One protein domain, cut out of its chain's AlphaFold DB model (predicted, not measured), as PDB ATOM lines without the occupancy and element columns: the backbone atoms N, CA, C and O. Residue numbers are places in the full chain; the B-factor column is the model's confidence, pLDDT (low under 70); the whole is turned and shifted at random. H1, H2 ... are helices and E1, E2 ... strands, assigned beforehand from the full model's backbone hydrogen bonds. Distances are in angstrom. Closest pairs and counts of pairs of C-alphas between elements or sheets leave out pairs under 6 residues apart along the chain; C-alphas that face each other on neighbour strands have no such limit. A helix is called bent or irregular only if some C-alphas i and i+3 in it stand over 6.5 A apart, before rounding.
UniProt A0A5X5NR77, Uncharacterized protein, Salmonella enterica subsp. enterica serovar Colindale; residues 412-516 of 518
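This is residues 412 to 516 of the 518 residues of an uncharacterized protein of Salmonella enterica subsp. enterica serovar Colindale (UniProt A0A5X5NR77). A small, strongly twisted sheet of four strands sits at one end of the domain, and a cluster of three crossed helices, H1, H2 and H3, makes the rest of the body. The long H1 reaches from H3 to the sheet, while H4, near the end of the printed part, lies off on the side of H1 away from H2 and touches no helix. The printed part has 105 residues, with four named helices and four named strands in the order H1 E1 E2 H2 H3 E3 E4 H4. The sheet runs E1 E2 E4 E3, all antiparallel, and the class is mixed, helices and strands. The whole is compact, with a radius of gyration of the C-alphas of 13.7 A and spans of 39 by 33 by 26 A.

The sheet holds E1, residues 439 to 442, E2, residues 445 to 448, E4, residues 494 to 500, and E3, residues 486 to 489. E1 and E2 form a hairpin, with N 440 and O 447 2.8 A apart. E4 is staggered: its residues 498 to 500 pair with E2, where N 500 and O 446 are 2.8 A apart, and its residues 494 to 497 pair with E3 in a hairpin, where N 488 and O 495 are 2.8 A apart. H1, residues 412 to 432, is on the sheet, and its closest C-alphas to E4 are those of Tyr 423 and Ile 500, 6.3 A. H2, residues 451 to 462, only grazes the sheet with its residues 451 to 455. H3, residues 469 to 482, is not on it. E2, H2, H3 and E3 form a split strand-helix-strand unit, two strands running the same way with E4 between them, and its crossover is right-handed. H1 touches H2 with residues 422 to 426 alone, about perpendicular at 79 degrees, closest at the C-alphas of Phe 422 and Phe 458, 6.3 A. H1 touches H3 with residues 415 to 419 alone, about perpendicular at 82 degrees, closest at the C-alphas of Tyr 415 and Ile 481, 5.7 A. H2 and H3 touch at a steep tilt of 46 degrees, opposite ways, closest at the C-alphas of Val 459 and Phe 471, 6.2 A. H4, residues 505 to 514, is close to but not clearly touching H1; the closest C-alphas are those of Ser 424 and Val 507, 7.5 A. Every O i to N i+4 pair is within hydrogen-bond range in H2, against 15 of 17 in H1, 8 of 10 in H3 and 4 of 6 in H4.

E4 spans 15.4 A and ends at C-alpha 500, (104.719, 89.019, 174.298). H1 begins at C-alpha 412, (105.935, 93.268, 154.543), spans 30.1 A and has a kink of 27 degrees near residue 419. H1 and H3 are irregular: C-alphas 413 and 416, and likewise 476 and 479, are 7.7 A apart. H3 spans 19.2 A, H2 15.9 A and H4 15.0 A, the last ending at C-alpha 514, (107.811, 109.788, 175.857).

The two C-alphas farthest apart, those of His 469 and Thr 492, are 39.6 A apart. The printed part has no cut, and no link is long. The mean pLDDT of the printed part is 80.8, and the model is under 70 at residues 466 to 469 and 503 to 516.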
ATOM      1  N   THR A 412     105.335  94.513 154.055       79.50
ATOM      2  CA  THR A 412     105.935  93.268 154.543       79.50
ATOM      3  C   THR A 412     107.371  93.452 155.019       79.50
ATOM      4  O   THR A 412     107.775  92.759 155.953       79.50
ATOM      5  N   ASP A 413     108.101  94.427 154.471       81.69
ATOM      6  CA  ASP A 413     109.457  94.758 154.919       81.69
ATOM      7  C   ASP A 413     109.458  95.347 156.345       81.69
ATOM      8  O   ASP A 413     110.443  95.213 157.068       81.69
ATOM      9  N   HIS A 414     108.328  95.906 156.798       80.50
ATOM     10  CA  HIS A 414     108.175  96.556 158.106       80.50
ATOM     11  C   HIS A 414     107.563  95.655 159.190       80.50
ATOM     12  O   HIS A 414     107.312  96.100 160.308       80.50
ATOM     13  N   TYR A 415     107.306  94.370 158.914       86.62
ATOM     14  CA  TYR A 415     106.584  93.502 159.862       86.62
ATOM     15  C   TYR A 415     107.296  93.317 161.200       86.62
ATOM     16  O   TYR A 415     106.628  93.197 162.225       86.62
ATOM     17  N   VAL A 416     108.628  93.314 161.207       83.31
ATOM     18  CA  VAL A 416     109.405  93.223 162.451       83.31
ATOM     19  C   VAL A 416     109.211  94.485 163.291       83.31
ATOM     20  O   VAL A 416     108.858  94.382 164.463       83.31
ATOM     21  N   GLU A 417     109.341  95.661 162.677       84.06
ATOM     22  CA  GLU A 417     109.165  96.958 163.341       84.06
ATOM     23  C   GLU A 417     107.745  97.101 163.910       84.06
ATOM     24  O   GLU A 417     107.564  97.433 165.079       84.06
ATOM     25  N   ILE A 418     106.727  96.736 163.125       86.81
ATOM     26  CA  ILE A 418     105.319  96.765 163.548       86.81
ATOM     27  C   ILE A 418     105.061  95.794 164.713       86.81
ATOM     28  O   ILE A 418     104.258  96.080 165.604       86.81
ATOM     29  N   CYS A 419     105.728  94.637 164.727       88.50
ATOM     30  CA  CYS A 419     105.639  93.684 165.833       88.50
ATOM     31  C   CYS A 419     106.213  94.277 167.130       88.50
ATOM     32  O   CYS A 419     105.569  94.198 168.181       88.50
ATOM     33  N   ASP A 420     107.368  94.938 167.048       86.75
ATOM     34  CA  ASP A 420     108.007  95.605 168.186       86.75
ATOM     35  C   ASP A 420     107.166  96.782 168.716       86.75
ATOM     36  O   ASP A 420     107.041  96.984 169.932       86.75
ATOM     37  N   GLU A 421     106.522  97.535 167.823       88.25
ATOM     38  CA  GLU A 421     105.578  98.588 168.203       88.25
ATOM     39  C   GLU A 421     104.325  98.033 168.881       88.25
ATOM     40  O   GLU A 421     103.882  98.577 169.896       88.25
ATOM     41  N   PHE A 422     103.792  96.910 168.398       91.75
ATOM     42  CA  PHE A 422     102.688  96.223 169.062       91.75
ATOM     43  C   PHE A 422     103.072  95.751 170.466       91.75
ATOM     44  O   PHE A 422     102.286  95.894 171.406       91.75
ATOM     45  N   TYR A 423     104.281  95.212 170.636       91.19
ATOM     46  CA  TYR A 423     104.780  94.813 171.951       91.19
ATOM     47  C   TYR A 423     104.860  96.020 172.889       91.19
ATOM     48  O   TYR A 423     104.362  95.959 174.015       91.19
ATOM     49  N   SER A 424     105.403  97.136 172.404       87.62
ATOM     50  CA  SER A 424     105.481  98.399 173.146       87.62
ATOM     51  C   SER A 424     104.099  98.924 173.539       87.62
ATOM     52  O   SER A 424     103.877  99.291 174.694       87.62
ATOM     53  N   PHE A 425     103.143  98.893 172.607       90.56
ATOM     54  CA  PHE A 425     101.751  99.258 172.847       90.56
ATOM     55  C   PHE A 425     101.120  98.395 173.943       90.56
ATOM     56  O   PHE A 425     100.552  98.935 174.892       90.56
ATOM     57  N   ALA A 426     101.255  97.068 173.856       90.19
ATOM     58  CA  ALA A 426     100.667  96.147 174.825       90.19
ATOM     59  C   ALA A 426     101.233  96.360 176.237       90.19
ATOM     60  O   ALA A 426     100.476  96.427 177.204       90.19
ATOM     61  N   HIS A 427     102.554  96.526 176.364       89.00
ATOM     62  CA  HIS A 427     103.187  96.837 177.651       89.00
ATOM     63  C   HIS A 427     102.722  98.190 178.207       89.00
ATOM     64  O   HIS A 427     102.409  98.284 179.396       89.00
ATOM     65  N   SER A 428     102.615  99.217 177.357       86.50
ATOM     66  CA  SER A 428     102.121 100.542 177.755       86.50
ATOM     67  C   SER A 428     100.681 100.497 178.254       86.50
ATOM     68  O   SER A 428     100.362 101.087 179.285       86.50
ATOM     69  N   ASP A 429      99.805  99.814 177.518       87.25
ATOM     70  CA  ASP A 429      98.389  99.697 177.852       87.25
ATOM     71  C   ASP A 429      98.187  98.979 179.188       87.25
ATOM     72  O   ASP A 429      97.432  99.455 180.035       87.25
ATOM     73  N   ILE A 430      98.923  97.886 179.417       87.62
ATOM     74  CA  ILE A 430      98.884  97.127 180.672       87.62
ATOM     75  C   ILE A 430      99.349  97.986 181.847       87.62
ATOM     76  O   ILE A 430      98.690  98.001 182.892       87.62
ATOM     77  N   ALA A 431     100.462  98.708 181.685       84.62
ATOM     78  CA  ALA A 431     101.010  99.568 182.729       84.62
ATOM     79  C   ALA A 431     100.039 100.697 183.105       84.62
ATOM     80  O   ALA A 431      99.880 101.020 184.282       84.62
ATOM     81  N   GLN A 432      99.361 101.266 182.109       82.88
ATOM     82  CA  GLN A 432      98.469 102.413 182.282       82.88
ATOM     83  C   GLN A 432      96.994 102.028 182.469       82.88
ATOM     84  O   GLN A 432      96.164 102.895 182.731       82.88
ATOM     85  N   LYS A 433      96.660 100.736 182.359       82.06
ATOM     86  CA  LYS A 433      95.301 100.179 182.455       82.06
ATOM     87  C   LYS A 433      94.286 100.870 181.529       82.06
ATOM     88  O   LYS A 433      93.133 101.038 181.918       82.06
ATOM     89  N   ARG A 434      94.695 101.271 180.318       77.25
ATOM     90  CA  ARG A 434      93.846 102.081 179.422       77.25
ATOM     91  C   ARG A 434      92.665 101.283 178.860       77.25
ATOM     92  O   ARG A 434      91.530 101.730 178.990       77.25
ATOM     93  N   HIS A 435      92.905 100.108 178.270       78.38
ATOM     94  CA  HIS A 435      91.844  99.333 177.610       78.38
ATOM     95  C   HIS A 435      91.269  98.179 178.448       78.38
ATOM     96  O   HIS A 435      90.212  97.645 178.117       78.38
ATOM     97  N   GLY A 436      91.936  97.776 179.536       81.25
ATOM     98  CA  GLY A 436      91.437  96.731 180.445       81.25
ATOM     99  C   GLY A 436      91.321  95.342 179.804       81.25
ATOM    100  O   GLY A 436      90.574  94.490 180.290       81.25
ATOM    101  N   LEU A 437      92.038  95.108 178.704       88.38
ATOM    102  CA  LEU A 437      91.999  93.844 177.983       88.38
ATOM    103  C   LEU A 437      92.680  92.722 178.788       88.38
ATOM    104  O   LEU A 437      93.638  92.963 179.526       88.38
ATOM    105  N   PRO A 438      92.205  91.470 178.669       89.94
ATOM    106  CA  PRO A 438      92.679  90.391 179.520       89.94
ATOM    107  C   PRO A 438      94.101  89.955 179.133       89.94
ATOM    108  O   PRO A 438      94.423  89.759 177.959       89.94
ATOM    109  N   TYR A 439      94.946  89.738 180.138       91.56
ATOM    110  CA  TYR A 439      96.309  89.222 179.995       91.56
ATOM    111  C   TYR A 439      96.684  88.346 181.197       91.56
ATOM    112  O   TYR A 439      95.950  88.277 182.186       91.56
ATOM    113  N   GLU A 440      97.813  87.644 181.113       89.88
ATOM    114  CA  GLU A 440      98.376  86.911 182.242       89.88
ATOM    115  C   GLU A 440      99.904  86.882 182.220       89.88
ATOM    116  O   GLU A 440     100.522  86.716 181.171       89.88
ATOM    117  N   SER A 441     100.529  87.015 183.390       86.81
ATOM    118  CA  SER A 441     101.982  86.925 183.514       86.81
ATOM    119  C   SER A 441     102.475  85.486 183.338       86.81
ATOM    120  O   SER A 441     101.996  84.552 183.989       86.81
ATOM    121  N   ALA A 442     103.498  85.323 182.506       85.81
ATOM    122  CA  ALA A 442     104.224  84.080 182.296       85.81
ATOM    123  C   ALA A 442     105.711  84.261 182.629       85.81
ATOM    124  O   ALA A 442     106.211  85.371 182.773       85.81
ATOM    125  N   GLU A 443     106.432  83.149 182.738       79.50
ATOM    126  CA  GLU A 443     107.874  83.154 183.018       79.50
ATOM    127  C   GLU A 443     108.680  83.893 181.935       79.50
ATOM    128  O   GLU A 443     109.659  84.565 182.233       79.50
ATOM    129  N   LYS A 444     108.230  83.813 180.677       82.88
ATOM    130  CA  LYS A 444     108.900  84.400 179.506       82.88
ATOM    131  C   LYS A 444     108.272  85.716 179.022       82.88
ATOM    132  O   LYS A 444     108.512  86.102 177.883       82.88
ATOM    133  N   GLY A 445     107.443  86.373 179.841       88.62
ATOM    134  CA  GLY A 445     106.791  87.641 179.490       88.62
ATOM    135  C   GLY A 445     105.305  87.681 179.842       88.62
ATOM    136  O   GLY A 445     104.894  87.229 180.912       88.62
ATOM    137  N   ILE A 446     104.484  88.230 178.948       90.44
ATOM    138  CA  ILE A 446     103.040  88.402 179.163       90.44
ATOM    139  C   ILE A 446     102.265  87.649 178.088       90.44
ATOM    140  O   ILE A 446     102.536  87.785 176.902       90.44
ATOM    141  N   VAL A 447     101.273  86.864 178.489       91.44
ATOM    142  CA  VAL A 447     100.357  86.186 177.571       91.44
ATOM    143  C   VAL A 447      99.106  87.038 177.421       91.44
ATOM    144  O   VAL A 447      98.317  87.163 178.359       91.44
ATOM    145  N   LEU A 448      98.895  87.609 176.238       92.00
ATOM    146  CA  LEU A 448      97.670  88.346 175.937       92.00
ATOM    147  C   LEU A 448      96.529  87.360 175.666       92.00
ATOM    148  O   LEU A 448      96.635  86.480 174.803       92.00
ATOM    149  N   LYS A 449      95.417  87.518 176.388       88.19
ATOM    150  CA  LYS A 449      94.154  86.815 176.124       88.19
ATOM    151  C   LYS A 449      93.355  87.676 175.138       88.19
ATOM    152  O   LYS A 449      93.467  88.894 175.143       88.19
ATOM    153  N   CYS A 450      92.577  87.063 174.245       88.81
ATOM    154  CA  CYS A 450      91.831  87.797 173.207       88.81
ATOM    155  C   CYS A 450      92.719  88.647 172.269       88.81
ATOM    156  O   CYS A 450      92.364  89.763 171.905       88.81
ATOM    157  N   VAL A 451      93.856  88.100 171.826       90.25
ATOM    158  CA  VAL A 451      94.859  88.759 170.954       90.25
ATOM    159  C   VAL A 451      94.261  89.482 169.744       90.25
ATOM    160  O   VAL A 451      94.779  90.502 169.314       90.25
ATOM    161  N   ALA A 452      93.166  88.972 169.179       90.56
ATOM    162  CA  ALA A 452      92.487  89.627 168.066       90.56
ATOM    163  C   ALA A 452      92.007  91.048 168.408       90.56
ATOM    164  O   ALA A 452      92.061  91.924 167.552       90.56
ATOM    165  N   GLN A 453      91.547  91.256 169.643       90.69
ATOM    166  CA  GLN A 453      91.087  92.548 170.134       90.69
ATOM    167  C   GLN A 453      92.274  93.457 170.450       90.69
ATOM    168  O   GLN A 453      92.317  94.561 169.928       90.69
ATOM    169  N   TRP A 454      93.285  92.951 171.168       92.94
ATOM    170  CA  TRP A 454      94.559  93.653 171.384       92.94
ATOM    171  C   TRP A 454      95.162  94.183 170.084       92.94
ATOM    172  O   TRP A 454      95.528  95.349 169.983       92.94
ATOM    173  N   TRP A 455      95.223  93.320 169.072       94.19
ATOM    174  CA  TRP A 455      95.737  93.675 167.759       94.19
ATOM    175  C   TRP A 455      94.877  94.732 167.069       94.19
ATOM    176  O   TRP A 455      95.409  95.655 166.470       94.19
ATOM    177  N   ARG A 456      93.546  94.629 167.151       92.12
ATOM    178  CA  ARG A 456      92.646  95.616 166.539       92.12
ATOM    179  C   ARG A 456      92.797  97.001 167.170       92.12
ATOM    180  O   ARG A 456      92.843  97.970 166.419       92.12
ATOM    181  N   GLU A 457      92.884  97.086 168.497       90.62
ATOM    182  CA  GLU A 457      93.109  98.360 169.198       90.62
ATOM    183  C   GLU A 457      94.464  98.962 168.808       90.62
ATOM    184  O   GLU A 457      94.532 100.130 168.429       90.62
ATOM    185  N   PHE A 458      95.521  98.141 168.787       92.44
ATOM    186  CA  PHE A 458      96.839  98.564 168.317       92.44
ATOM    187  C   PHE A 458      96.795  99.100 166.887       92.44
ATOM    188  O   PHE A 458      97.215 100.224 166.655       92.44
ATOM    189  N   VAL A 459      96.264  98.335 165.927       89.88
ATOM    190  CA  VAL A 459      96.236  98.753 164.516       89.88
ATOM    191  C   VAL A 459      95.400 100.026 164.343       89.88
ATOM    192  O   VAL A 459      95.757 100.885 163.538       89.88
ATOM    193  N   SER A 460      94.319 100.187 165.115       87.06
ATOM    194  CA  SER A 460      93.531 101.423 165.110       87.06
ATOM    195  C   SER A 460      94.335 102.625 165.604       87.06
ATOM    196  O   SER A 460      94.214 103.706 165.032       87.06
ATOM    197  N   ALA A 461      95.140 102.449 166.655       86.12
ATOM    198  CA  ALA A 461      96.008 103.496 167.185       86.12
ATOM    199  C   ALA A 461      97.185 103.794 166.241       86.12
ATOM    200  O   ALA A 461      97.458 104.954 165.956       86.12
ATOM    201  N   TYR A 462      97.826 102.750 165.712       83.94
ATOM    202  CA  TYR A 462      98.987 102.816 164.822       83.94
ATOM    203  C   TYR A 462      98.657 103.512 163.497       83.94
ATOM    204  O   TYR A 462      99.359 104.419 163.072       83.94
ATOM    205  N   THR A 463      97.542 103.138 162.864       79.62
ATOM    206  CA  THR A 463      97.124 103.732 161.579       79.62
ATOM    207  C   THR A 463      96.305 105.019 161.734       79.62
ATOM    208  O   THR A 463      95.936 105.644 160.738       79.62
ATOM    209  N   GLY A 464      95.932 105.385 162.966       78.00
ATOM    210  CA  GLY A 464      95.018 106.495 163.259       78.00
ATOM    211  C   GLY A 464      93.599 106.325 162.694       78.00
ATOM    212  O   GLY A 464      92.829 107.287 162.663       78.00
ATOM    213  N   LYS A 465      93.236 105.132 162.199       73.31
ATOM    214  CA  LYS A 465      91.955 104.846 161.532       73.31
ATOM    215  C   LYS A 465      91.430 103.468 161.932       73.31
ATOM    216  O   LYS A 465      92.181 102.522 162.112       73.31
ATOM    217  N   THR A 466      90.109 103.315 161.984       69.31
ATOM    218  CA  THR A 466      89.439 102.021 162.247       69.31
ATOM    219  C   THR A 466      89.081 101.255 160.968       69.31
ATOM    220  O   THR A 466      88.460 100.191 161.011       69.31
ATOM    221  N   ASN A 467      89.423 101.815 159.807       61.66
ATOM    222  CA  ASN A 467      89.180 101.261 158.483       61.66
ATOM    223  C   ASN A 467      90.227 101.796 157.486       61.66
ATOM    224  O   ASN A 467      90.908 102.782 157.753       61.66
ATOM    225  N   GLY A 468      90.375 101.135 156.336       64.94
ATOM    226  CA  GLY A 468      91.343 101.523 155.301       64.94
ATOM    227  C   GLY A 468      92.171 100.345 154.799       64.94
ATOM    228  O   GLY A 468      92.083  99.242 155.338       64.94
ATOM    229  N   HIS A 469      92.938 100.549 153.725       67.25
ATOM    230  CA  HIS A 469      93.716  99.467 153.116       67.25
ATOM    231  C   HIS A 469      94.776  98.925 154.082       67.25
ATOM    232  O   HIS A 469      94.811  97.725 154.334       67.25
ATOM    233  N   GLU A 470      95.585  99.813 154.657       74.94
ATOM    234  CA  GLU A 470      96.642  99.474 155.614       74.94
ATOM    235  C   GLU A 470      96.084  98.770 156.856       74.94
ATOM    236  O   GLU A 470      96.505  97.658 157.164       74.94
ATOM    237  N   PHE A 471      95.040  99.336 157.481       83.50
ATOM    238  CA  PHE A 471      94.320  98.695 158.587       83.50
ATOM    239  C   PHE A 471      93.886  97.268 158.220       83.50
ATOM    240  O   PHE A 471      94.196  96.308 158.922       83.50
ATOM    241  N   ASN A 472      93.203  97.096 157.084       81.19
ATOM    242  CA  ASN A 472      92.718  95.785 156.653       81.19
ATOM    243  C   ASN A 472      93.857  94.800 156.341       81.19
ATOM    244  O   ASN A 472      93.701  93.601 156.586       81.19
ATOM    245  N   THR A 473      94.981  95.283 155.810       80.69
ATOM    246  CA  THR A 473      96.187  94.483 155.569       80.69
ATOM    247  C   THR A 473      96.793  94.004 156.887       80.69
ATOM    248  O   THR A 473      96.959  92.798 157.060       80.69
ATOM    249  N   LEU A 474      97.000  94.890 157.863       86.75
ATOM    250  CA  LEU A 474      97.554  94.523 159.170       86.75
ATOM    251  C   LEU A 474      96.619  93.599 159.962       86.75
ATOM    252  O   LEU A 474      97.072  92.649 160.599       86.75
ATOM    253  N   ILE A 475      95.298  93.798 159.890       90.00
ATOM    254  CA  ILE A 475      94.323  92.874 160.491       90.00
ATOM    255  C   ILE A 475      94.402  91.479 159.854       90.00
ATOM    256  O   ILE A 475      94.387  90.480 160.580       90.00
ATOM    257  N   ARG A 476      94.492  91.393 158.517       86.94
ATOM    258  CA  ARG A 476      94.645  90.122 157.782       86.94
ATOM    259  C   ARG A 476      95.945  89.416 158.175       86.94
ATOM    260  O   ARG A 476      95.928  88.214 158.444       86.94
ATOM    261  N   ASP A 477      97.036  90.170 158.255       87.94
ATOM    262  CA  ASP A 477      98.392  89.630 158.367       87.94
ATOM    263  C   ASP A 477      98.876  89.488 159.815       87.94
ATOM    264  O   ASP A 477      99.980  89.003 160.044       87.94
ATOM    265  N   ARG A 478      98.011  89.762 160.806       91.88
ATOM    266  CA  ARG A 478      98.256  89.551 162.246       91.88
ATOM    267  C   ARG A 478      99.051  88.281 162.537       91.88
ATOM    268  O   ARG A 478     100.000  88.290 163.302       91.88
ATOM    269  N   THR A 479      98.632  87.160 161.958       88.62
ATOM    270  CA  THR A 479      99.247  85.857 162.248       88.62
ATOM    271  C   THR A 479     100.675  85.749 161.708       88.62
ATOM    272  O   THR A 479     101.482  85.042 162.302       88.62
ATOM    273  N   ALA A 480     100.980  86.422 160.598       86.38
ATOM    274  CA  ALA A 480     102.334  86.503 160.063       86.38
ATOM    275  C   ALA A 480     103.218  87.426 160.917       86.38
ATOM    276  O   ALA A 480     104.396  87.137 161.077       86.38
ATOM    277  N   ILE A 481     102.635  88.481 161.497       88.38
ATOM    278  CA  ILE A 481     103.367  89.495 162.267       88.38
ATOM    279  C   ILE A 481     103.629  89.032 163.709       88.38
ATOM    280  O   ILE A 481     104.767  89.014 164.160       88.38
ATOM    281  N   ILE A 482     102.586  88.604 164.428       90.00
ATOM    282  CA  ILE A 482     102.657  88.271 165.866       90.00
ATOM    283  C   ILE A 482     102.445  86.779 166.167       90.00
ATOM    284  O   ILE A 482     102.305  86.380 167.325       90.00
ATOM    285  N   GLY A 483     102.393  85.936 165.132       85.75
ATOM    286  CA  GLY A 483     102.243  84.487 165.268       85.75
ATOM    287  C   GLY A 483     100.819  84.002 165.575       85.75
ATOM    288  O   GLY A 483      99.867  84.767 165.762       85.75
ATOM    289  N   LYS A 484     100.651  82.672 165.605       86.69
ATOM    290  CA  LYS A 484      99.396  82.020 166.020       86.69
ATOM    291  C   LYS A 484      99.332  81.927 167.549       86.69
ATOM    292  O   LYS A 484     100.335  81.550 168.150       86.69
ATOM    293  N   PRO A 485      98.158  82.149 168.172       87.81
ATOM    294  CA  PRO A 485      97.995  81.898 169.595       87.81
ATOM    295  C   PRO A 485      98.318  80.443 169.947       87.81
ATOM    296  O   PRO A 485      97.765  79.517 169.342       87.81
ATOM    297  N   ALA A 486      99.170  80.252 170.948       88.81
ATOM    298  CA  ALA A 486      99.604  78.954 171.445       88.81
ATOM    299  C   ALA A 486      99.273  78.811 172.935       88.81
ATOM    300  O   ALA A 486      98.866  79.762 173.602       88.81
ATOM    301  N   THR A 487      99.393  77.592 173.453       90.31
ATOM    302  CA  THR A 487      99.227  77.332 174.884       90.31
ATOM    303  C   THR A 487     100.542  77.622 175.601       90.31
ATOM    304  O   THR A 487     101.571  77.034 175.279       90.31
ATOM    305  N   HIS A 488     100.498  78.506 176.592       88.94
ATOM    306  CA  HIS A 488     101.644  78.938 177.379       88.94
ATOM    307  C   HIS A 488     101.444  78.597 178.854       88.94
ATOM    308  O   HIS A 488     100.336  78.686 179.385       88.94
ATOM    309  N   ARG A 489     102.534  78.218 179.526       86.31
ATOM    310  CA  ARG A 489     102.554  78.043 180.978       86.31
ATOM    311  C   ARG A 489     102.617  79.415 181.649       86.31
ATOM    312  O   ARG A 489     103.440  80.253 181.291       86.31
ATOM    313  N   THR A 490     101.751  79.621 182.624       85.12
ATOM    314  CA  THR A 490     101.593  80.856 183.400       85.12
ATOM    315  C   THR A 490     101.677  80.533 184.889       85.12
ATOM    316  O   THR A 490     101.771  79.364 185.271       85.12
ATOM    317  N   LYS A 491     101.634  81.559 185.745       77.94
ATOM    318  CA  LYS A 491     101.626  81.354 187.201       77.94
ATOM    319  C   LYS A 491     100.366  80.636 187.695       77.94
ATOM    320  O   LYS A 491     100.454  79.950 188.708       77.94
ATOM    321  N   THR A 492      99.227  80.772 187.006       78.88
ATOM    322  CA  THR A 492      97.953  80.172 187.448       78.88
ATOM    323  C   THR A 492      97.567  78.895 186.692       78.88
ATOM    324  O   THR A 492      96.610  78.227 187.073       78.88
ATOM    325  N   GLY A 493      98.324  78.501 185.661       86.38
ATOM    326  CA  GLY A 493      98.079  77.273 184.902       86.38
ATOM    327  C   GLY A 493      98.546  77.363 183.451       86.38
ATOM    328  O   GLY A 493      99.598  77.929 183.152       86.38
ATOM    329  N   PHE A 494      97.764  76.802 182.528       87.00
ATOM    330  CA  PHE A 494      98.014  76.892 181.088       87.00
ATOM    331  C   PHE A 494      96.984  77.798 180.422       87.00
ATOM    332  O   PHE A 494      95.781  77.597 180.569       87.00
ATOM    333  N   VAL A 495      97.462  78.773 179.652       88.75
ATOM    334  CA  VAL A 495      96.623  79.772 178.985       88.75
ATOM    335  C   VAL A 495      96.916  79.781 177.500       88.75
ATOM    336  O   VAL A 495      98.072  79.818 177.086       88.75
ATOM    337  N   LYS A 496      95.860  79.794 176.685       89.56
ATOM    338  CA  LYS A 496      95.977  80.004 175.244       89.56
ATOM    339  C   LYS A 496      96.005  81.501 174.931       89.56
ATOM    340  O   LYS A 496      95.071  82.216 175.289       89.56
ATOM    341  N   GLY A 497      97.036  81.964 174.235       90.19
ATOM    342  CA  GLY A 497      97.211  83.374 173.888       90.19
ATOM    343  C   GLY A 497      98.446  83.610 173.027       90.19
ATOM    344  O   GLY A 497      99.051  82.653 172.549       90.19
ATOM    345  N   THR A 498      98.811  84.871 172.821       91.94
ATOM    346  CA  THR A 498     100.093  85.236 172.197       91.94
ATOM    347  C   THR A 498     101.027  85.712 173.295       91.94
ATOM    348  O   THR A 498     100.669  86.602 174.069       91.94
ATOM    349  N   LEU A 499     102.197  85.082 173.383       90.19
ATOM    350  CA  LEU A 499     103.260  85.498 174.286       90.19
ATOM    351  C   LEU A 499     103.951  86.741 173.725       90.19
ATOM    352  O   LEU A 499     104.483  86.713 172.619       90.19
ATOM    353  N   ILE A 500     103.965  87.795 174.525       89.50
ATOM    354  CA  ILE A 500     104.719  89.019 174.298       89.50
ATOM    355  C   ILE A 500     105.974  88.933 175.161       89.50
ATOM    356  O   ILE A 500     105.850  88.762 176.384       89.50
ATOM    357  N   PRO A 501     107.173  89.006 174.563       87.38
ATOM    358  CA  PRO A 501     108.405  88.980 175.328       87.38
ATOM    359  C   PRO A 501     108.504  90.223 176.232       87.38
ATOM    360  O   PRO A 501     107.839  91.239 175.995       87.38
ATOM    361  N   PRO A 502     109.317  90.166 177.296       81.25
ATOM    362  CA  PRO A 502     109.695  91.371 178.024       81.25
ATOM    363  C   PRO A 502     110.344  92.382 177.066       81.25
ATOM    364  O   PRO A 502     111.046  91.988 176.133       81.25
ATOM    365  N   LEU A 503     110.094  93.678 177.284       69.44
ATOM    366  CA  LEU A 503     110.681  94.735 176.456       69.44
ATOM    367  C   LEU A 503     112.216  94.658 176.502       69.44
ATOM    368  O   LEU A 503     112.773  94.536 177.596       69.44
ATOM    369  N   PRO A 504     112.910  94.788 175.359       59.22
ATOM    370  CA  PRO A 504     114.345  95.046 175.356       59.22
ATOM    371  C   PRO A 504     114.655  96.328 176.147       59.22
ATOM    372  O   PRO A 504     113.902  97.304 176.061       59.22
ATOM    373  N   GLU A 505     115.777  96.369 176.876       53.94
ATOM    374  CA  GLU A 505     116.180  97.536 177.692       53.94
ATOM    375  C   GLU A 505     116.211  98.854 176.886       53.94
ATOM    376  O   GLU A 505     115.875  99.928 177.394       53.94
ATOM    377  N   THR A 506     116.525  98.778 175.590       49.59
ATOM    378  CA  THR A 506     116.560  99.917 174.657       49.59
ATOM    379  C   THR A 506     115.181 100.511 174.343       49.59
ATOM    380  O   THR A 506     115.073 101.716 174.114       49.59
ATOM    381  N   VAL A 507     114.114  99.706 174.369       50.03
ATOM    382  CA  VAL A 507     112.728 100.142 174.110       50.03
ATOM    383  C   VAL A 507     112.075 100.660 175.393       50.03
ATOM    384  O   VAL A 507     111.420 101.704 175.377       50.03
ATOM    385  N   ALA A 508     112.351 100.012 176.531       53.09
ATOM    386  CA  ALA A 508     111.950 100.492 177.856       53.09
ATOM    387  C   ALA A 508     112.468 101.921 178.144       53.09
ATOM    388  O   ALA A 508     111.751 102.743 178.721       53.09
ATOM    389  N   SER A 509     113.673 102.238 177.653       45.00
ATOM    390  CA  SER A 509     114.298 103.568 177.739       45.00
ATOM    391  C   SER A 509     113.600 104.640 176.874       45.00
ATOM    392  O   SER A 509     113.566 105.811 177.243       45.00
ATOM    393  N   ARG A 510     113.000 104.272 175.727       47.62
ATOM    394  CA  ARG A 510     112.236 105.213 174.871       47.62
ATOM    395  C   ARG A 510     110.841 105.502 175.428       47.62
ATOM    396  O   ARG A 510     110.361 106.628 175.316       47.62
ATOM    397  N   MET A 511     110.204 104.510 176.054       49.34
ATOM    398  CA  MET A 511     108.895 104.684 176.699       49.34
ATOM    399  C   MET A 511     108.961 105.625 177.908       49.34
ATOM    400  O   MET A 511     108.049 106.422 178.108       49.34
ATOM    401  N   THR A 512     110.056 105.582 178.669       48.34
ATOM    402  CA  THR A 512     110.302 106.512 179.783       48.34
ATOM    403  C   THR A 512     110.525 107.951 179.312       48.34
ATOM    404  O   THR A 512     110.075 108.867 179.988       48.34
ATOM    405  N   MET A 513     111.134 108.173 178.137       37.66
ATOM    406  CA  MET A 513     111.281 109.524 177.571       37.66
ATOM    407  C   MET A 513     109.976 110.104 177.003       37.66
ATOM    408  O   MET A 513     109.738 111.296 177.159       37.66
ATOM    409  N   ARG A 514     109.117 109.300 176.353       36.38
ATOM    410  CA  ARG A 514     107.811 109.788 175.857       36.38
ATOM    411  C   ARG A 514     106.828 110.085 176.992       36.38
ATOM    412  O   ARG A 514     106.162 111.105 176.938       36.38
ATOM    413  N   ALA A 515     106.808 109.270 178.048       43.34
ATOM    414  CA  ALA A 515     105.978 109.516 179.232       43.34
ATOM    415  C   ALA A 515     106.429 110.720 180.086       43.34
ATOM    416  O   ALA A 515     105.727 111.086 181.020       43.34
ATOM    417  N   ALA A 516     107.603 111.299 179.809       37.88
ATOM    418  CA  ALA A 516     108.087 112.521 180.453       37.88
ATOM    419  C   ALA A 516     107.762 113.801 179.652       37.88
ATOM    420  O   ALA A 516     108.004 114.895 180.157       37.88
TER     421      ALA A 516